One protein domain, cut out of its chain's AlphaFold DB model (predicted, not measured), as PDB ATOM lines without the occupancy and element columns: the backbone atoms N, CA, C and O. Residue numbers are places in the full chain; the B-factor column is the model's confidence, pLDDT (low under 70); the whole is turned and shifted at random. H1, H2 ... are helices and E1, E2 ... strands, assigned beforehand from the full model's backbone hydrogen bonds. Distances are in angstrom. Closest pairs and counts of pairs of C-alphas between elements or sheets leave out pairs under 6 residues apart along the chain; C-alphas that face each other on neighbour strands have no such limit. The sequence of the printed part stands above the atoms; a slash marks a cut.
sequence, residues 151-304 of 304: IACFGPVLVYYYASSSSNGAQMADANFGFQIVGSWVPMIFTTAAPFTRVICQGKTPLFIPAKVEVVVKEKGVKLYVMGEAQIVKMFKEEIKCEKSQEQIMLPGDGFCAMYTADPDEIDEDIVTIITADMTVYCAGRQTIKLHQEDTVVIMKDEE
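This is residues 151 to 304 of the 304 residues of an uncharacterized protein of Pristionchus pacificus (UniProt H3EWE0). Two twisted sheets stand face to face as a sandwich, and from E4 on the chain winds back and forth between them in stacked turns: E4 to E9 make a first run, then the chain returns to E10, which lies between E2 and E5, and E11 to E14 make a second run, each of them between two strands of the first. At one end of the stack the hairpin E1 and E2 and the long hairpin E3 and E4 extend the two sheets, with the tip of E3 and E4 reaching well beyond the other strands. The 154 printed residues hold, in chain order, ten strands E1 to E10, the short helix H1 and the strands E11 to E14, and the class is mostly strand. One mixed sheet runs E1 E2 E10 E5 E12 E7 E14 E9, the other, also mixed, E3 E4 E11 E6 E13 E8. The whole is compact, with a radius of gyration of the C-alphas of 16.1 A and spans of 55 by 39 by 28 A.

E1, residues 151 to 154, begins at C-alpha 151 (162.820, 176.411, 196.878). E2 is residues 157 to 162, 16.6 A long. E3, residues 177 to 187, is 31.8 A long, and E4, residues 193 to 203, is 32.3 A. Then come E5 (207 to 209), E6 (214 to 217), E7 (223 to 226), E8 (230 to 234) and E9 (242 to 245). E10, residues 256 to 261, is 16.6 A long; H1 is residues 264 to 267; E11, residues 270 to 275, is 16.3 A. E12 (280 to 283), E13 (287 to 291) and E14 (297 to 301) follow, E14 ending at C-alpha 301 (148.824, 190.034, 174.912).

The facing parts of the sheets are 9.8 A apart centre to centre, with strands at 11 degrees. E1 and E2 are antiparallel, with N 159 and O 152 at 2.8 A, within hydrogen-bond range. E2 is antiparallel to E10, with N 260 and O 158 at 2.7 A. E10 is parallel to E5, with N 208 and O 257 at 2.8 A. E14 is parallel to the edge strand E9, with N 243 and O 298 at 2.8 A. In the other sheet E3 and E4 are antiparallel, with N 182 and O 198 at 2.8 A. E4 is parallel to E11, with N 274 and O 199 at 2.7 A. H1 only grazes this sheet; it is too short for an O i to N i+4 pair, and its one O i to N i+3 pair is out of range.

The C-alphas of Asn 168 and Phe 190, the two farthest apart, are 57.8 A from each other. The printed part has no cut; the link E2 to E3, 14 residues, is long. Mean pLDDT of the printed part is 82.1, with residues 165 to 175, 187 to 193, 237 to 240, 246 and 302 to 304 under 70.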
ATOM      1  N   ILE A 151     163.730 177.524 196.577       85.06
ATOM      2  CA  ILE A 151     162.820 176.411 196.878       85.06
ATOM      3  C   ILE A 151     163.414 175.092 196.388       85.06
ATOM      4  O   ILE A 151     163.388 174.091 197.105       85.06
ATOM      5  N   ALA A 152     163.914 175.089 195.153       84.44
ATOM      6  CA  ALA A 152     164.414 173.904 194.476       84.44
ATOM      7  C   ALA A 152     165.571 174.276 193.547       84.44
ATOM      8  O   ALA A 152     165.540 175.311 192.883       84.44
ATOM      9  N   CYS A 153     166.574 173.407 193.485       84.88
ATOM     10  CA  CYS A 153     167.704 173.519 192.576       84.88
ATOM     11  C   CYS A 153     168.117 172.114 192.140       84.88
ATOM     12  O   CYS A 153     168.344 171.248 192.991       84.88
ATOM     13  N   PHE A 154     168.202 171.887 190.832       83.44
ATOM     14  CA  PHE A 154     168.737 170.652 190.272       83.44
ATOM     15  C   PHE A 154     169.228 170.890 188.839       83.44
ATOM     16  O   PHE A 154     168.462 171.329 187.984       83.44
ATOM     17  N   GLY A 155     170.503 170.577 188.584       82.25
ATOM     18  CA  GLY A 155     171.108 170.695 187.254       82.25
ATOM     19  C   GLY A 155     170.965 172.108 186.664       82.25
ATOM     20  O   GLY A 155     171.389 173.065 187.321       82.25
ATOM     21  N   PRO A 156     170.378 172.256 185.460       87.88
ATOM     22  CA  PRO A 156     170.212 173.547 184.795       87.88
ATOM     23  C   PRO A 156     169.016 174.368 185.300       87.88
ATOM     24  O   PRO A 156     168.750 175.429 184.740       87.88
ATOM     25  N   VAL A 157     168.279 173.904 186.319       89.94
ATOM     26  CA  VAL A 157     167.040 174.540 186.797       89.94
ATOM     27  C   VAL A 157     167.153 174.995 188.250       89.94
ATOM     28  O   VAL A 157     167.628 174.276 189.137       89.94
ATOM     29  N   LEU A 158     166.632 176.192 188.504       90.62
ATOM     30  CA  LEU A 158     166.589 176.847 189.801       90.62
ATOM     31  C   LEU A 158     165.224 177.520 190.009       90.62
ATOM     32  O   LEU A 158     164.751 178.243 189.142       90.62
ATOM     33  N   VAL A 159     164.586 177.318 191.160       90.19
ATOM     34  CA  VAL A 159     163.259 177.878 191.465       90.19
ATOM     35  C   VAL A 159     163.316 178.701 192.745       90.19
ATOM     36  O   VAL A 159     163.742 178.213 193.796       90.19
ATOM     37  N   TYR A 160     162.855 179.949 192.664       90.12
ATOM     38  CA  TYR A 160     162.804 180.895 193.780       90.12
ATOM     39  C   TYR A 160     161.366 181.292 194.101       90.12
ATOM     40  O   TYR A 160     160.568 181.537 193.202       90.12
ATOM     41  N   TYR A 161     161.062 181.427 195.388       88.06
ATOM     42  CA  TYR A 161     159.835 182.030 195.898       88.06
ATOM     43  C   TYR A 161     160.105 183.477 196.299       88.06
ATOM     44  O   TYR A 161     161.018 183.738 197.087       88.06
ATOM     45  N   TYR A 162     159.293 184.405 195.804       86.94
ATOM     46  CA  TYR A 162     159.295 185.806 196.214       86.94
ATOM     47  C   TYR A 162     158.126 186.037 197.168       86.94
ATOM     48  O   TYR A 162     156.975 186.117 196.742       86.94
ATOM     49  N   ALA A 163     158.417 186.110 198.468       82.44
ATOM     50  CA  ALA A 163     157.399 186.203 199.511       82.44
ATOM     51  C   ALA A 163     156.616 187.522 199.451       82.44
ATOM     52  O   ALA A 163     157.187 188.574 199.152       82.44
ATOM     53  N   SER A 164     155.319 187.453 199.779       77.31
ATOM     54  CA  SER A 164     154.471 188.640 199.869       77.31
ATOM     55  C   SER A 164     154.883 189.557 201.015       77.31
ATOM     56  O   SER A 164     155.187 189.109 202.119       77.31
ATOM     57  N   SER A 165     154.925 190.853 200.725       63.44
ATOM     58  CA  SER A 165     155.328 191.911 201.649       63.44
ATOM     59  C   SER A 165     154.197 192.363 202.579       63.44
ATOM     60  O   SER A 165     154.464 193.047 203.566       63.44
ATOM     61  N   SER A 166     152.944 191.990 202.287       54.53
ATOM     62  CA  SER A 166     151.753 192.629 202.860       54.53
ATOM     63  C   SER A 166     151.163 191.967 204.110       54.53
ATOM     64  O   SER A 166     150.109 192.399 204.573       54.53
ATOM     65  N   SER A 167     151.794 190.951 204.694       45.97
ATOM     66  CA  SER A 167     151.391 190.446 206.012       45.97
ATOM     67  C   SER A 167     152.604 190.291 206.921       45.97
ATOM     68  O   SER A 167     153.705 190.011 206.450       45.97
ATOM     69  N   ASN A 168     152.399 190.535 208.220       42.84
ATOM     70  CA  ASN A 168     153.382 190.523 209.313       42.84
ATOM     71  C   ASN A 168     154.110 189.167 209.466       42.84
ATOM     72  O   ASN A 168     153.973 188.480 210.475       42.84
ATOM     73  N   GLY A 169     154.899 188.786 208.465       44.97
ATOM     74  CA  GLY A 169     155.476 187.461 208.318       44.97
ATOM     75  C   GLY A 169     154.592 186.514 207.510       44.97
ATOM     76  O   GLY A 169     154.257 185.457 208.028       44.97
ATOM     77  N   ALA A 170     154.269 186.838 206.248       48.16
ATOM     78  CA  ALA A 170     153.861 185.824 205.266       48.16
ATOM     79  C   ALA A 170     154.964 184.755 205.189       48.16
ATOM     80  O   ALA A 170     155.982 184.907 204.502       48.16
ATOM     81  N   GLN A 171     154.824 183.697 205.980       56.12
ATOM     82  CA  GLN A 171     155.776 182.605 205.983       56.12
ATOM     83  C   GLN A 171     155.535 181.777 204.722       56.12
ATOM     84  O   GLN A 171     154.420 181.657 204.230       56.12
ATOM     85  N   MET A 172     156.592 181.143 204.216       58.19
ATOM     86  CA  MET A 172     156.497 180.116 203.170       58.19
ATOM     87  C   MET A 172     155.450 179.032 203.511       58.19
ATOM     88  O   MET A 172     154.959 178.368 202.613       58.19
ATOM     89  N   ALA A 173     155.089 178.892 204.793       57.03
ATOM     90  CA  ALA A 173     154.039 178.016 205.300       57.03
ATOM     91  C   ALA A 173     152.646 178.267 204.692       57.03
ATOM     92  O   ALA A 173     151.885 177.314 204.552       57.03
ATOM     93  N   ASP A 174     152.330 179.503 204.294       62.88
ATOM     94  CA  ASP A 174     151.034 179.832 203.679       62.88
ATOM     95  C   ASP A 174     151.050 179.663 202.151       62.88
ATOM     96  O   ASP A 174     150.011 179.736 201.489       62.88
ATOM     97  N   ALA A 175     152.231 179.436 201.566       69.38
ATOM     98  CA  ALA A 175     152.385 179.273 200.132       69.38
ATOM     99  C   ALA A 175     152.020 177.839 199.726       69.38
ATOM    100  O   ALA A 175     152.644 176.864 200.143       69.38
ATOM    101  N   ASN A 176     150.993 177.710 198.889       83.12
ATOM    102  CA  ASN A 176     150.542 176.424 198.375       83.12
ATOM    103  C   ASN A 176     151.179 176.177 197.002       83.12
ATOM    104  O   ASN A 176     150.674 176.665 195.982       83.12
ATOM    105  N   PHE A 177     152.317 175.487 196.996       86.88
ATOM    106  CA  PHE A 177     153.009 175.032 195.792       86.88
ATOM    107  C   PHE A 177     153.744 173.707 196.034       86.88
ATOM    108  O   PHE A 177     154.152 173.398 197.154       86.88
ATOM    109  N   GLY A 178     153.970 172.962 194.956       87.25
ATOM    110  CA  GLY A 178     154.804 171.768 194.910       87.25
ATOM    111  C   GLY A 178     155.651 171.760 193.640       87.25
ATOM    112  O   GLY A 178     155.144 172.036 192.553       87.25
ATOM    113  N   PHE A 179     156.937 171.439 193.789       90.19
ATOM    114  CA  PHE A 179     157.879 171.293 192.680       90.19
ATOM    115  C   PHE A 179     158.603 169.956 192.778       90.19
ATOM    116  O   PHE A 179     159.078 169.575 193.851       90.19
ATOM    117  N   GLN A 180     158.744 169.281 191.643       90.12
ATOM    118  CA  GLN A 180     159.604 168.117 191.490       90.12
ATOM    119  C   GLN A 180     160.453 168.299 190.234       90.12
ATOM    120  O   GLN A 180     159.914 168.451 189.140       90.12
ATOM    121  N   ILE A 181     161.778 168.274 190.386       90.31
ATOM    122  CA  ILE A 181     162.714 168.326 189.259       90.31
ATOM    123  C   ILE A 181     163.283 166.924 189.050       90.31
ATOM    124  O   ILE A 181     163.782 166.307 189.994       90.31
ATOM    125  N   VAL A 182     163.180 166.417 187.825       88.62
ATOM    126  CA  VAL A 182     163.650 165.089 187.425       88.62
ATOM    127  C   VAL A 182     164.620 165.250 186.264       88.62
ATOM    128  O   VAL A 182     164.207 165.625 185.170       88.62
ATOM    129  N   GLY A 183     165.895 164.943 186.496       85.06
ATOM    130  CA  GLY A 183     166.873 164.764 185.423       85.06
ATOM    131  C   GLY A 183     166.871 163.326 184.925       85.06
ATOM    132  O   GLY A 183     166.826 162.386 185.723       85.06
ATOM    133  N   SER A 184     166.920 163.150 183.612       79.56
ATOM    134  CA  SER A 184     166.999 161.849 182.959       79.56
ATOM    135  C   SER A 184     167.869 161.923 181.707       79.56
ATOM    136  O   SER A 184     168.304 162.990 181.283       79.56
ATOM    137  N   TRP A 185     168.106 160.758 181.115       78.94
ATOM    138  CA  TRP A 185     168.808 160.590 179.854       78.94
ATOM    139  C   TRP A 185     167.896 159.818 178.907       78.94
ATOM    140  O   TRP A 185     167.450 158.717 179.244       78.94
ATOM    141  N   VAL A 186     167.598 160.385 177.738       71.19
ATOM    142  CA  VAL A 186     166.816 159.691 176.708       71.19
ATOM    143  C   VAL A 186     167.787 158.908 175.821       71.19
ATOM    144  O   VAL A 186     168.633 159.525 175.170       71.19
ATOM    145  N   PRO A 187     167.720 157.564 175.786       63.59
ATOM    146  CA  PRO A 187     168.603 156.775 174.940       63.59
ATOM    147  C   PRO A 187     168.220 156.964 173.469       63.59
ATOM    148  O   PRO A 187     167.097 156.652 173.072       63.59
ATOM    149  N   MET A 188     169.153 157.432 172.643       68.62
ATOM    150  CA  MET A 188     168.979 157.416 171.193       68.62
ATOM    151  C   MET A 188     169.444 156.070 170.630       68.62
ATOM    152  O   MET A 188     170.400 155.466 171.122       68.62
ATOM    153  N   ILE A 189     168.762 155.607 169.573       66.44
ATOM    154  CA  ILE A 189     168.907 154.274 168.944       66.44
ATOM    155  C   ILE A 189     170.375 153.939 168.589       66.44
ATOM    156  O   ILE A 189     170.741 152.769 168.500       66.44
ATOM    157  N   PHE A 190     171.242 154.951 168.470       55.47
ATOM    158  CA  PHE A 190     172.670 154.799 168.206       55.47
ATOM    159  C   PHE A 190     173.522 155.588 169.224       55.47
ATOM    160  O   PHE A 190     173.923 156.725 168.992       55.47
ATOM    161  N   THR A 191     173.837 154.951 170.358       55.31
ATOM    162  CA  THR A 191     174.949 155.247 171.303       55.31
ATOM    163  C   THR A 191     175.034 156.617 171.990       55.31
ATOM    164  O   THR A 191     175.884 156.788 172.859       55.31
ATOM    165  N   THR A 192     174.173 157.573 171.664       61.59
ATOM    166  CA  THR A 192     174.135 158.890 172.309       61.59
ATOM    167  C   THR A 192     172.901 158.983 173.197       61.59
ATOM    168  O   THR A 192     171.843 158.453 172.867       61.59
ATOM    169  N   ALA A 193     173.045 159.591 174.369       67.69
ATOM    170  CA  ALA A 193     171.922 159.900 175.235       67.69
ATOM    171  C   ALA A 193     171.794 161.417 175.307       67.69
ATOM    172  O   ALA A 193     172.794 162.085 175.571       67.69
ATOM    173  N   ALA A 194     170.597 161.940 175.057       74.75
ATOM    174  CA  ALA A 194     170.321 163.359 175.237       74.75
ATOM    175  C   ALA A 194     169.952 163.598 176.709       74.75
ATOM    176  O   ALA A 194     169.094 162.867 177.234       74.75
ATOM    177  N   PRO A 195     170.607 164.545 177.400       84.19
ATOM    178  CA  PRO A 195     170.172 164.945 178.725       84.19
ATOM    179  C   PRO A 195     168.799 165.604 178.612       84.19
ATOM    180  O   PRO A 195     168.468 166.259 177.624       84.19
ATOM    181  N   PHE A 196     167.975 165.384 179.625       86.94
ATOM    182  CA  PHE A 196     166.614 165.881 179.637       86.94
ATOM    183  C   PHE A 196     166.205 166.202 181.075       86.94
ATOM    184  O   PHE A 196     166.293 165.343 181.961       86.94
ATOM    185  N   THR A 197     165.676 167.403 181.301       90.75
ATOM    186  CA  THR A 197     165.176 167.847 182.604       90.75
ATOM    187  C   THR A 197     163.678 168.143 182.551       90.75
ATOM    188  O   THR A 197     163.185 168.944 181.759       90.75
ATOM    189  N   ARG A 198     162.931 167.505 183.457       92.31
ATOM    190  CA  ARG A 198     161.488 167.692 183.659       92.31
ATOM    191  C   ARG A 198     161.240 168.447 184.958       92.31
ATOM    192  O   ARG A 198     161.710 168.023 186.011       92.31
ATOM    193  N   VAL A 199     160.444 169.508 184.901       93.88
ATOM    194  CA  VAL A 199     160.012 170.274 186.077       93.88
ATOM    195  C   VAL A 199     158.508 170.115 186.231       93.88
ATOM    196  O   VAL A 199     157.743 170.651 185.441       93.88
ATOM    197  N   ILE A 200     158.065 169.362 187.229       93.50
ATOM    198  CA  ILE A 200     156.643 169.153 187.512       93.50
ATOM    199  C   ILE A 200     156.221 170.164 188.573       93.50
ATOM    200  O   ILE A 200     156.811 170.206 189.656       93.50
ATOM    201  N   CYS A 201     155.217 170.975 188.250       93.31
ATOM    202  CA  CYS A 201     154.739 172.068 189.088       93.31
ATOM    203  C   CYS A 201     153.253 171.887 189.401       93.31
ATOM    204  O   CYS A 201     152.472 171.585 188.498       93.31
ATOM    205  N   GLN A 202     152.878 172.132 190.659       90.25
ATOM    206  CA  GLN A 202     151.492 172.158 191.129       90.25
ATOM    207  C   GLN A 202     151.278 173.292 192.136       90.25
ATOM    208  O   GLN A 202     152.184 173.617 192.908       90.25
ATOM    209  N   GLY A 203     150.062 173.835 192.208       88.06
ATOM    210  CA  GLY A 203     149.608 174.650 193.336       88.06
ATOM    211  C   GLY A 203     148.981 175.985 192.951       88.06
ATOM    212  O   GLY A 203     148.844 176.331 191.787       88.06
ATOM    213  N   LYS A 204     148.594 176.761 193.964       88.44
ATOM    214  CA  LYS A 204     147.874 178.035 193.783       88.44
ATOM    215  C   LYS A 204     148.800 179.240 193.653       88.44
ATOM    216  O   LYS A 204     148.364 180.317 193.258       88.44
ATOM    217  N   THR A 205     150.066 179.072 194.029       90.25
ATOM    218  CA  THR A 205     151.067 180.136 193.927       90.25
ATOM    219  C   THR A 205     151.412 180.352 192.456       90.25
ATOM    220  O   THR A 205     151.785 179.380 191.793       90.25
ATOM    221  N   PRO A 206     151.311 181.581 191.924       92.81
ATOM    222  CA  PRO A 206     151.614 181.817 190.527       92.81
ATOM    223  C   PRO A 206     153.068 181.494 190.183       92.81
ATOM    224  O   PRO A 206     153.970 181.782 190.972       92.81
ATOM    225  N   LEU A 207     153.294 180.927 189.002       94.56
ATOM    226  CA  LEU A 207     154.614 180.533 188.514       94.56
ATOM    227  C   LEU A 207     155.014 181.374 187.303       94.56
ATOM    228  O   LEU A 207     154.249 181.488 186.355       94.56
ATOM    229  N   PHE A 208     156.227 181.912 187.307       93.88
ATOM    230  CA  PHE A 208     156.866 182.494 186.134       93.88
ATOM    231  C   PHE A 208     157.826 181.492 185.487       93.88
ATOM    232  O   PHE A 208     158.696 180.938 186.169       93.88
ATOM    233  N   ILE A 209     157.671 181.296 184.178       94.25
ATOM    234  CA  ILE A 209     158.486 180.416 183.338       94.25
ATOM    235  C   ILE A 209     159.275 181.283 182.344       94.25
ATOM    236  O   ILE A 209     158.667 182.100 181.635       94.25
ATOM    237  N   PRO A 210     160.610 181.125 182.274       91.19
ATOM    238  CA  PRO A 210     161.450 181.874 181.350       91.19
ATOM    239  C   PRO A 210     161.181 181.471 179.892       91.19
ATOM    240  O   PRO A 210     160.417 180.553 179.598       91.19
ATOM    241  N   ALA A 211     161.777 182.206 178.955       89.50
ATOM    242  CA  ALA A 211     161.640 181.916 177.532       89.50
ATOM    243  C   ALA A 211     162.341 180.603 177.146       89.50
ATOM    244  O   ALA A 211     163.149 180.091 177.918       89.50
ATOM    245  N   LYS A 212     162.043 180.076 175.950       88.50
ATOM    246  CA  LYS A 212     162.646 178.861 175.361       88.50
ATOM    247  C   LYS A 212     162.396 177.534 176.094       88.50
ATOM    248  O   LYS A 212     162.720 176.484 175.555       88.50
ATOM    249  N   VAL A 213     161.789 177.543 177.277       91.94
ATOM    250  CA  VAL A 213     161.407 176.316 177.988       91.94
ATOM    251  C   VAL A 213     160.099 175.772 177.421       91.94
ATOM    252  O   VAL A 213     159.126 176.513 177.295       91.94
ATOM    253  N   GLU A 214     160.039 174.476 177.109       94.44
ATOM    254  CA  GLU A 214     158.782 173.850 176.688       94.44
ATOM    255  C   GLU A 214     157.809 173.767 177.873       94.44
ATOM    256  O   GLU A 214     158.179 173.341 178.970       94.44
ATOM    257  N   VAL A 215     156.543 174.126 177.652       95.12
ATOM    258  CA  VAL A 215     155.484 174.043 178.666       95.12
ATOM    259  C   VAL A 215     154.439 173.024 178.240       95.12
ATOM    260  O   VAL A 215     153.875 173.112 177.155       95.12
ATOM    261  N   VAL A 216     154.135 172.074 179.119       94.88
ATOM    262  CA  VAL A 216     153.130 171.033 178.903       94.88
ATOM    263  C   VAL A 216     152.060 171.148 179.980       94.88
ATOM    264  O   VAL A 216     152.326 170.912 181.158       94.88
ATOM    265  N   VAL A 217     150.831 171.468 179.586       93.31
ATOM    266  CA  VAL A 217     149.684 171.527 180.502       93.31
ATOM    267  C   VAL A 217     148.948 170.196 180.471       93.31
ATOM    268  O   VAL A 217     148.423 169.814 179.423       93.31
ATOM    269  N   LYS A 218     148.922 169.487 181.606       89.94
ATOM    270  CA  LYS A 218     148.341 168.136 181.711       89.94
ATOM    271  C   LYS A 218     146.995 168.059 182.418       89.94
ATOM    272  O   LYS A 218     146.251 167.113 182.165       89.94
ATOM    273  N   GLU A 219     146.683 169.008 183.293       87.06
ATOM    274  CA  GLU A 219     145.475 168.971 184.127       87.06
ATOM    275  C   GLU A 219     144.608 170.230 183.962       87.06
ATOM    276  O   GLU A 219     144.972 171.170 183.257       87.06
ATOM    277  N   LYS A 220     143.412 170.196 184.558       85.31
ATOM    278  CA  LYS A 220     142.357 171.207 184.399       85.31
ATOM    279  C   LYS A 220     142.591 172.436 185.286       85.31
ATOM    280  O   LYS A 220     143.348 172.386 186.251       85.31
ATOM    281  N   GLY A 221     141.903 173.537 184.976       85.75
ATOM    282  CA  GLY A 221     141.904 174.746 185.813       85.75
ATOM    283  C   GLY A 221     143.165 175.608 185.693       85.75
ATOM    284  O   GLY A 221     143.367 176.521 186.492       85.75
ATOM    285  N   VAL A 222     144.012 175.336 184.698       90.62
ATOM    286  CA  VAL A 222     145.245 176.090 184.462       90.62
ATOM    287  C   VAL A 222     144.942 177.382 183.706       90.62
ATOM    288  O   VAL A 222     144.239 177.382 182.693       90.62
ATOM    289  N   LYS A 223     145.508 178.489 184.190       93.12
ATOM    290  CA  LYS A 223     145.477 179.794 183.518       93.12
ATOM    291  C   LYS A 223     146.871 180.147 183.032       93.12
ATOM    292  O   LYS A 223     147.785 180.276 183.848       93.12
ATOM    293  N   LEU A 224     147.025 180.319 181.725       93.06
ATOM    294  CA  LEU A 224     148.281 180.712 181.097       93.06
ATOM    295  C   LEU A 224     148.224 182.177 180.678       93.06
ATOM    296  O   LEU A 224     147.349 182.569 179.914       93.06
ATOM    297  N   TYR A 225     149.189 182.962 181.131       93.50
ATOM    298  CA  TYR A 225     149.424 184.332 180.699       93.50
ATOM    299  C   TYR A 225     150.676 184.361 179.832       93.50
ATOM    300  O   TYR A 225     151.785 184.165 180.332       93.50
ATOM    301  N   VAL A 226     150.510 184.603 178.537       91.25
ATOM    302  CA  VAL A 226     151.606 184.576 177.565       91.25
ATOM    303  C   VAL A 226     151.998 186.010 177.211       91.25
ATOM    304  O   VAL A 226     151.210 186.753 176.628       91.25
ATOM    305  N   MET A 227     153.209 186.417 177.607       86.00
ATOM    306  CA  MET A 227     153.670 187.812 177.502       86.00
ATOM    307  C   MET A 227     154.297 188.185 176.152       86.00
ATOM    308  O   MET A 227     154.471 189.374 175.883       86.00
ATOM    309  N   GLY A 228     154.646 187.200 175.329       82.62
ATOM    310  CA  GLY A 228     155.232 187.387 174.001       82.62
ATOM    311  C   GLY A 228     154.830 186.257 173.061       82.62
ATOM    312  O   GLY A 228     153.961 185.457 173.398       82.62
ATOM    313  N   GLU A 229     155.479 186.165 171.905       84.62
ATOM    314  CA  GLU A 229     155.197 185.119 170.917       84.62
ATOM    315  C   GLU A 229     155.298 183.721 171.542       84.62
ATOM    316  O   GLU A 229     156.276 183.410 172.215       84.62
ATOM    317  N   ALA A 230     154.318 182.849 171.335       86.44
ATOM    318  CA  ALA A 230     154.413 181.456 171.759       86.44
ATOM    319  C   ALA A 230     153.730 180.550 170.744       86.44
ATOM    320  O   ALA A 230     152.668 180.877 170.209       86.44
ATOM    321  N   GLN A 231     154.319 179.382 170.511       89.19
ATOM    322  CA  GLN A 231     153.702 178.370 169.672       89.19
ATOM    323  C   GLN A 231     152.777 177.513 170.531       89.19
ATOM    324  O   GLN A 231     153.230 176.678 171.313       89.19
ATOM    325  N   ILE A 232     151.468 177.704 170.380       88.94
ATOM    326  CA  ILE A 232     150.471 176.901 171.089       88.94
ATOM    327  C   ILE A 232     150.133 175.674 170.242       88.94
ATOM    328  O   ILE A 232     149.523 175.782 169.177       88.94
ATOM    329  N   VAL A 233     150.515 174.497 170.733       87.94
ATOM    330  CA  VAL A 233     150.241 173.202 170.109       87.94
ATOM    331  C   VAL A 233     149.118 172.512 170.875       87.94
ATOM    332  O   VAL A 233     149.247 172.166 172.051       87.94
ATOM    333  N   LYS A 234     147.993 172.302 170.196       84.38
ATOM    334  CA  LYS A 234     146.832 171.600 170.749       84.38
ATOM    335  C   LYS A 234     147.005 170.103 170.517       84.38
ATOM    336  O   LYS A 234     147.171 169.682 169.375       84.38
ATOM    337  N   MET A 235     146.960 169.307 171.583       82.31
ATOM    338  CA  MET A 235     147.084 167.844 171.486       82.31
ATOM    339  C   MET A 235     145.717 167.143 171.401       82.31
ATOM    340  O   MET A 235     145.651 165.920 171.309       82.31
ATOM    341  N   PHE A 236     144.625 167.911 171.413       76.50
ATOM    342  CA  PHE A 236     143.241 167.448 171.312       76.50
ATOM    343  C   PHE A 236     142.508 168.150 170.161       76.50
ATOM    344  O   PHE A 236     143.004 169.121 169.588       76.50
ATOM    345  N   LYS A 237     141.337 167.619 169.786       62.50
ATOM    346  CA  LYS A 237     140.589 168.040 168.588       62.50
ATOM    347  C   LYS A 237     139.736 169.302 168.780       62.50
ATOM    348  O   LYS A 237     139.330 169.887 167.783       62.50
ATOM    349  N   GLU A 238     139.450 169.699 170.017       64.88
ATOM    350  CA  GLU A 238     138.522 170.793 170.330       64.88
ATOM    351  C   GLU A 238     139.160 172.196 170.356       64.88
ATOM    352  O   GLU A 238     140.379 172.382 170.453       64.88
ATOM    353  N   GLU A 239     138.307 173.220 170.247       59.03
ATOM    354  CA  GLU A 239     138.709 174.625 170.250       59.03
ATOM    355  C   GLU A 239     139.009 175.139 171.665       59.03
ATOM    356  O   GLU A 239     138.158 175.174 172.547       59.03
ATOM    357  N   ILE A 240     140.244 175.594 171.868       66.81
ATOM    358  CA  ILE A 240     140.697 176.234 173.108       66.81
ATOM    359  C   ILE A 240     140.217 177.676 173.165       66.81
ATOM    360  O   ILE A 240     140.348 178.415 172.184       66.81
ATOM    361  N   LYS A 241     139.755 178.085 174.348       70.25
ATOM    362  CA  LYS A 241     139.459 179.479 174.675       70.25
ATOM    363  C   LYS A 241     140.764 180.264 174.795       70.25
ATOM    364  O   LYS A 241     141.405 180.294 175.845       70.25
ATOM    365  N   CYS A 242     141.161 180.869 173.684       75.00
ATOM    366  CA  CYS A 242     142.211 181.872 173.651       75.00
ATOM    367  C   CYS A 242     141.569 183.249 173.825       75.00
ATOM    368  O   CYS A 242     140.828 183.709 172.955       75.00
ATOM    369  N   GLU A 243     141.856 183.900 174.943       81.75
ATOM    370  CA  GLU A 243     141.427 185.262 175.225       81.75
ATOM    371  C   GLU A 243     142.557 186.223 174.852       81.75
ATOM    372  O   GLU A 243     143.716 186.046 175.239       81.75
ATOM    373  N   LYS A 244     142.221 187.246 174.071       78.56
ATOM    374  CA  LYS A 244     143.123 188.365 173.808       78.56
ATOM    375  C   LYS A 244     142.889 189.422 174.874       78.56
ATOM    376  O   LYS A 244     141.759 189.868 175.065       78.56
ATOM    377  N   SER A 245     143.953 189.807 175.565       73.69
ATOM    378  CA  SER A 245     143.926 190.897 176.532       73.69
ATOM    379  C   SER A 245     144.527 192.149 175.909       73.69
ATOM    380  O   SER A 245     145.689 192.148 175.501       73.69
ATOM    381  N   GLN A 246     143.743 193.228 175.903       62.03
ATOM    382  CA  GLN A 246     144.229 194.581 175.608       62.03
ATOM    383  C   GLN A 246     145.024 195.162 176.788       62.03
ATOM    384  O   GLN A 246     145.847 196.060 176.619       62.03
ATOM    385  N   GLU A 247     144.808 194.644 178.000       71.00
ATOM    386  CA  GLU A 247     145.539 195.080 179.185       71.00
ATOM    387  C   GLU A 247     146.950 194.485 179.231       71.00
ATOM    388  O   GLU A 247     147.187 193.334 178.846       71.00
ATOM    389  N   GLN A 248     147.899 195.271 179.752       72.44
ATOM    390  CA  GLN A 248     149.272 194.832 179.967       72.44
ATOM    391  C   GLN A 248     149.300 193.681 180.979       72.44
ATOM    392  O   GLN A 248     149.098 193.885 182.175       72.44
ATOM    393  N   ILE A 249     149.628 192.478 180.502       80.50
ATOM    394  CA  ILE A 249     149.884 191.320 181.359       80.50
ATOM    395  C   ILE A 249     151.056 191.663 182.287       80.50
ATOM    396  O   ILE A 249     152.191 191.852 181.841       80.50
ATOM    397  N   MET A 250     150.780 191.763 183.587       79.06
ATOM    398  CA  MET A 250     151.783 192.067 184.601       79.06
ATOM    399  C   MET A 250     151.990 190.889 185.540       79.06
ATOM    400  O   MET A 250     151.038 190.308 186.052       79.06
ATOM    401  N   LEU A 251     153.259 190.610 185.841       82.56
ATOM    402  CA  LEU A 251     153.605 189.707 186.929       82.56
ATOM    403  C   LEU A 251     153.103 190.252 188.275       82.56
ATOM    404  O   LEU A 251     153.203 191.473 188.517       82.56
ATOM    405  N   PRO A 252     152.656 189.354 189.177       82.06
ATOM    406  CA  PRO A 252     152.408 189.691 190.568       82.06
ATOM    407  C   PRO A 252     153.611 190.427 191.155       82.06
ATOM    408  O   PRO A 252     154.766 190.134 190.835       82.06
ATOM    409  N   GLY A 253     153.347 191.437 191.984       73.38
ATOM    410  CA  GLY A 253     154.425 192.124 192.686       73.38
ATOM    411  C   GLY A 253     155.104 191.214 193.709       73.38
ATOM    412  O   GLY A 253     156.308 191.252 193.903       73.38
ATOM    413  N   ASP A 254     154.354 190.343 194.352       80.06
ATOM    414  CA  ASP A 254     154.903 189.426 195.329       80.06
ATOM    415  C   ASP A 254     154.017 188.181 195.441       80.06
ATOM    416  O   ASP A 254     153.021 188.057 194.726       80.06
ATOM    417  N   GLY A 255     154.438 187.206 196.249       86.06
ATOM    418  CA  GLY A 255     153.718 185.944 196.417       86.06
ATOM    419  C   GLY A 255     153.728 185.062 195.168       86.06
ATOM    420  O   GLY A 255     152.712 184.451 194.853       86.06
ATOM    421  N   PHE A 256     154.850 184.993 194.447       89.44
ATOM    422  CA  PHE A 256     154.987 184.175 193.235       89.44
ATOM    423  C   PHE A 256     156.287 183.364 193.232       89.44
ATOM    424  O   PHE A 256     157.265 183.703 193.906       89.44
ATOM    425  N   CYS A 257     156.298 182.292 192.448       91.69
ATOM    426  CA  CYS A 257     157.477 181.492 192.156       91.69
ATOM    427  C   CYS A 257     158.060 181.907 190.805       91.69
ATOM    428  O   CYS A 257     157.316 182.113 189.850       91.69
ATOM    429  N   ALA A 258     159.381 181.990 190.697       91.81
ATOM    430  CA  ALA A 258     160.072 182.197 189.432       91.81
ATOM    431  C   ALA A 258     161.046 181.055 189.181       91.81
ATOM    432  O   ALA A 258     161.867 180.731 190.047       91.81
ATOM    433  N   MET A 259     160.956 180.477 187.991       92.62
ATOM    434  CA  MET A 259     161.941 179.535 187.498       92.62
ATOM    435  C   MET A 259     163.037 180.279 186.734       92.62
ATOM    436  O   MET A 259     162.772 181.179 185.940       92.62
ATOM    437  N   TYR A 260     164.271 179.873 186.984       90.75
ATOM    438  CA  TYR A 260     165.470 180.274 186.274       90.75
ATOM    439  C   TYR A 260     166.075 179.018 185.672       90.75
ATOM    440  O   TYR A 260     166.194 177.993 186.348       90.75
ATOM    441  N   THR A 261     166.444 179.099 184.404       89.06
ATOM    442  CA  THR A 261     167.050 177.991 183.679       89.06
ATOM    443  C   THR A 261     168.316 178.469 182.991       89.06
ATOM    444  O   THR A 261     168.452 179.656 182.689       89.06
ATOM    445  N   ALA A 262     169.248 177.552 182.763       86.56
ATOM    446  CA  ALA A 262     170.266 177.754 181.744       86.56
ATOM    447  C   ALA A 262     169.594 177.793 180.364       86.56
ATOM    448  O   ALA A 262     168.495 177.250 180.208       86.56
ATOM    449  N   ASP A 263     170.221 178.457 179.393       84.38
ATOM    450  CA  ASP A 263     169.713 178.468 178.022       84.38
ATOM    451  C   ASP A 263     169.796 177.039 177.452       84.38
ATOM    452  O   ASP A 263     170.912 176.521 177.353       84.38
ATOM    453  N   PRO A 264     168.660 176.388 177.111       83.69
ATOM    454  CA  PRO A 264     168.654 175.027 176.571       83.69
ATOM    455  C   PRO A 264     169.586 174.859 175.366       83.69
ATOM    456  O   PRO A 264     170.242 173.826 175.238       83.69
ATOM    457  N   ASP A 265     169.708 175.906 174.540       84.69
ATOM    458  CA  ASP A 265     170.555 175.910 173.344       84.69
ATOM    459  C   ASP A 265     172.057 175.885 173.695       84.69
ATOM    460  O   ASP A 265     172.869 175.358 172.937       84.69
ATOM    461  N   GLU A 266     172.449 176.457 174.840       85.38
ATOM    462  CA  GLU A 266     173.852 176.514 175.275       85.38
ATOM    463  C   GLU A 266     174.316 175.215 175.939       85.38
ATOM    464  O   GLU A 266     175.503 174.879 175.886       85.38
ATOM    465  N   ILE A 267     173.398 174.503 176.596       84.69
ATOM    466  CA  ILE A 267     173.714 173.292 177.365       84.69
ATOM    467  C   ILE A 267     173.363 171.989 176.640       84.69
ATOM    468  O   ILE A 267     173.686 170.929 177.175       84.69
ATOM    469  N   ASP A 268     172.747 172.065 175.453       85.75
ATOM    470  CA  ASP A 268     172.289 170.910 174.660       85.75
ATOM    471  C   ASP A 268     171.434 169.943 175.504       85.75
ATOM    472  O   ASP A 268     171.651 168.729 175.542       85.75
ATOM    473  N   GLU A 269     170.497 170.513 176.269       86.69
ATOM    474  CA  GLU A 269     169.618 169.785 177.184       86.69
ATOM    475  C   GLU A 269     168.183 170.283 177.059       86.69
ATOM    476  O   GLU A 269     167.891 171.469 177.228       86.69
ATOM    477  N   ASP A 270     167.268 169.346 176.835       88.19
ATOM    478  CA  ASP A 270     165.845 169.645 176.762       88.19
ATOM    479  C   ASP A 270     165.290 169.931 178.162       88.19
ATOM    480  O   ASP A 270     165.351 169.087 179.063       88.19
ATOM    481  N   ILE A 271     164.679 171.105 178.339       91.75
ATOM    482  CA  ILE A 271     163.992 171.481 179.577       91.75
ATOM    483  C   ILE A 271     162.491 171.579 179.311       91.75
ATOM    484  O   ILE A 271     162.032 172.414 178.529       91.75
ATOM    485  N   VAL A 272     161.717 170.749 180.011       94.19
ATOM    486  CA  VAL A 272     160.254 170.701 179.889       94.19
ATOM    487  C   VAL A 272     159.597 170.936 181.240       94.19
ATOM    488  O   VAL A 272     159.838 170.211 182.207       94.19
ATOM    489  N   THR A 273     158.692 171.908 181.294       95.44
ATOM    490  CA  THR A 273     157.878 172.201 182.473       95.44
ATOM    491  C   THR A 273     156.486 171.615 182.315       95.44
ATOM    492  O   THR A 273     155.757 171.950 181.387       95.44
ATOM    493  N   ILE A 274     156.101 170.748 183.242       94.94
ATOM    494  CA  ILE A 274     154.787 170.119 183.305       94.94
ATOM    495  C   ILE A 274     153.950 170.849 184.351       94.94
ATOM    496  O   ILE A 274     154.298 170.861 185.531       94.94
ATOM    497  N   ILE A 275     152.833 171.422 183.911       94.50
ATOM    498  CA  ILE A 275     151.882 172.150 184.750       94.50
ATOM    499  C   ILE A 275     150.673 171.264 185.044       94.50
ATOM    500  O   ILE A 275     150.046 170.720 184.124       94.50
ATOM    501  N   THR A 276     150.358 171.130 186.330       89.56
ATOM    502  CA  THR A 276     149.198 170.386 186.834       89.56
ATOM    503  C   THR A 276     148.112 171.337 187.363       89.56
ATOM    504  O   THR A 276     148.168 172.541 187.101       89.56
ATOM    505  N   ALA A 277     147.074 170.808 188.019       85.69
ATOM    506  CA  ALA A 277     145.820 171.525 188.224       85.69
ATOM    507  C   ALA A 277     145.934 172.837 189.020       85.69
ATOM    508  O   ALA A 277     146.782 172.996 189.904       85.69
ATOM    509  N   ASP A 278     145.001 173.747 188.720       85.69
ATOM    510  CA  ASP A 278     144.741 175.008 189.432       85.69
ATOM    511  C   ASP A 278     145.908 176.013 189.473       85.69
ATOM    512  O   ASP A 278     145.908 176.953 190.277       85.69
ATOM    513  N   MET A 279     146.899 175.851 188.593       91.50
ATOM    514  CA  MET A 279     148.026 176.777 188.500       91.50
ATOM    515  C   MET A 279     147.697 178.024 187.680       91.50
ATOM    516  O   MET A 279     147.082 177.971 186.616       91.50
ATOM    517  N   THR A 280     148.214 179.163 188.143       94.19
ATOM    518  CA  THR A 280     148.358 180.370 187.322       94.19
ATOM    519  C   THR A 280     149.805 180.488 186.864       94.19
ATOM    520  O   THR A 280     150.711 180.548 187.696       94.19
ATOM    521  N   VAL A 281     150.032 180.528 185.556       94.88
ATOM    522  CA  VAL A 281     151.372 180.497 184.969       94.88
ATOM    523  C   VAL A 281     151.579 181.700 184.067       94.88
ATOM    524  O   VAL A 281     150.728 182.026 183.245       94.88
ATOM    525  N   TYR A 282     152.727 182.343 184.214       94.50
ATOM    526  CA  TYR A 282     153.183 183.458 183.406       94.50
ATOM    527  C   TYR A 282     154.367 183.008 182.557       94.50
ATOM    528  O   TYR A 282     155.435 182.696 183.084       94.50
ATOM    529  N   CYS A 283     154.176 182.993 181.247       93.06
ATOM    530  CA  CYS A 283     155.172 182.576 180.275       93.06
ATOM    531  C   CYS A 283     155.832 183.814 179.666       93.06
ATOM    532  O   CYS A 283     155.144 184.687 179.125       93.06
ATOM    533  N   ALA A 284     157.163 183.880 179.719       88.94
ATOM    534  CA  ALA A 284     157.930 184.998 179.167       88.94
ATOM    535  C   ALA A 284     157.801 185.146 177.634       88.94
ATOM    536  O   ALA A 284     158.105 186.209 177.101       88.94
ATOM    537  N   GLY A 285     157.347 184.099 176.935       84.62
ATOM    538  CA  GLY A 285     157.292 184.022 175.470       84.62
ATOM    539  C   GLY A 285     158.410 183.153 174.882       84.62
ATOM    540  O   GLY A 285     159.118 182.467 175.618       84.62
ATOM    541  N   ARG A 286     158.511 183.137 173.550       85.94
ATOM    542  CA  ARG A 286     159.379 182.306 172.692       85.94
ATOM    543  C   ARG A 286     159.441 180.843 173.127       85.94
ATOM    544  O   ARG A 286     160.517 180.273 173.266       85.94
ATOM    545  N   GLN A 287     158.285 180.265 173.425       88.75
ATOM    546  CA  GLN A 287     158.180 178.908 173.952       88.75
ATOM    547  C   GLN A 287     157.081 178.113 173.259       88.75
ATOM    548  O   GLN A 287     156.103 178.674 172.756       88.75
ATOM    549  N   THR A 288     157.254 176.794 173.258       91.94
ATOM    550  CA  THR A 288     156.259 175.840 172.771       91.94
ATOM    551  C   THR A 288     155.374 175.417 173.933       91.94
ATOM    552  O   THR A 288     155.861 174.885 174.930       91.94
ATOM    553  N   ILE A 289     154.071 175.651 173.805       93.38
ATOM    554  CA  ILE A 289     153.068 175.332 174.821       93.38
ATOM    555  C   ILE A 289     152.191 174.198 174.292       93.38
ATOM    556  O   ILE A 289     151.375 174.408 173.395       93.38
ATOM    557  N   LYS A 290     152.342 172.997 174.850       92.62
ATOM    558  CA  LYS A 290     151.526 171.819 174.531       92.62
ATOM    559  C   LYS A 290     150.364 171.706 175.505       92.62
ATOM    560  O   LYS A 290     150.555 171.565 176.715       92.62
ATOM    561  N   LEU A 291     149.149 171.740 174.973       90.94
ATOM    562  CA  LEU A 291     147.922 171.680 175.760       90.94
ATOM    563  C   LEU A 291     147.302 170.290 175.618       90.94
ATOM    564  O   LEU A 291     146.871 169.914 174.526       90.94
ATOM    565  N   HIS A 292     147.260 169.533 176.719       84.44
ATOM    566  CA  HIS A 292     146.589 168.227 176.801       84.44
ATOM    567  C   HIS A 292     145.193 168.310 177.442       84.44
ATOM    568  O   HIS A 292     144.550 167.280 177.618       84.44
ATOM    569  N   GLN A 293     144.735 169.510 177.816       79.50
ATOM    570  CA  GLN A 293     143.449 169.731 178.482       79.50
ATOM    571  C   GLN A 293     142.687 170.916 177.891       79.50
ATOM    572  O   GLN A 293     143.260 171.987 177.672       79.50
ATOM    573  N   GLU A 294     141.381 170.719 177.721       71.06
ATOM    574  CA  GLU A 294     140.424 171.662 177.122       71.06
ATOM    575  C   GLU A 294     140.108 172.861 178.025       71.06
ATOM    576  O   GLU A 294     139.944 173.976 177.539       71.06
ATOM    577  N   ASP A 295     140.114 172.665 179.348       77.31
ATOM    578  CA  ASP A 295     139.754 173.695 180.339       77.31
ATOM    579  C   ASP A 295     140.867 174.732 180.595       77.31
ATOM    580  O   ASP A 295     140.803 175.502 181.557       77.31
ATOM    581  N   THR A 296     141.915 174.742 179.769       82.81
ATOM    582  CA  THR A 296     143.022 175.693 179.908       82.81
ATOM    583  C   THR A 296     142.613 177.043 179.331       82.81
ATOM    584  O   THR A 296     142.321 177.150 178.140       82.81
ATOM    585  N   VAL A 297     142.641 178.090 180.156       87.00
ATOM    586  CA  VAL A 297     142.417 179.464 179.686       87.00
ATOM    587  C   VAL A 297     143.760 180.055 179.288       87.00
ATOM    588  O   VAL A 297     144.661 180.159 180.123       87.00
ATOM    589  N   VAL A 298     143.897 180.438 178.018       88.44
ATOM    590  CA  VAL A 298     145.117 181.069 177.507       88.44
ATOM    591  C   VAL A 298     144.846 182.542 177.248       88.44
ATOM    592  O   VAL A 298     144.039 182.878 176.389       88.44
ATOM    593  N   ILE A 299     145.536 183.405 177.983       89.88
ATOM    594  CA  ILE A 299     145.445 184.858 177.886       89.88
ATOM    595  C   ILE A 299     146.715 185.353 177.201       89.88
ATOM    596  O   ILE A 299     147.814 185.249 177.752       89.88
ATOM    597  N   MET A 300     146.564 185.873 175.987       86.38
ATOM    598  CA  MET A 300     147.667 186.418 175.195       86.38
ATOM    599  C   MET A 300     147.585 187.941 175.167       86.38
ATOM    600  O   MET A 300     146.493 188.511 175.135       86.38
ATOM    601  N   LYS A 301     148.745 188.597 175.171       77.56
ATOM    602  CA  LYS A 301     148.824 190.034 174.912       77.56
ATOM    603  C   LYS A 301     148.473 190.290 173.441       77.56
ATOM    604  O   LYS A 301     149.024 189.613 172.577       77.56
ATOM    605  N   ASP A 302     147.578 191.236 173.160       66.75
ATOM    606  CA  ASP A 302     147.364 191.682 171.777       66.75
ATOM    607  C   ASP A 302     148.618 192.421 171.276       66.75
ATOM    608  O   ASP A 302     149.187 193.266 171.978       66.75
ATOM    609  N   GLU A 303     149.079 192.055 170.082       57.34
ATOM    610  CA  GLU A 303     150.116 192.793 169.362       57.34
ATOM    611  C   GLU A 303     149.429 193.947 168.619       57.34
ATOM    612  O   GLU A 303     148.605 193.706 167.736       57.34
ATOM    613  N   GLU A 304     149.711 195.184 169.045       46.84
ATOM    614  CA  GLU A 304     149.398 196.411 168.290       46.84
ATOM    615  C   GLU A 304     150.398 196.627 167.150       46.84
ATOM    616  O   GLU A 304     151.614 196.425 167.390       46.84
TER     617      GLU A 304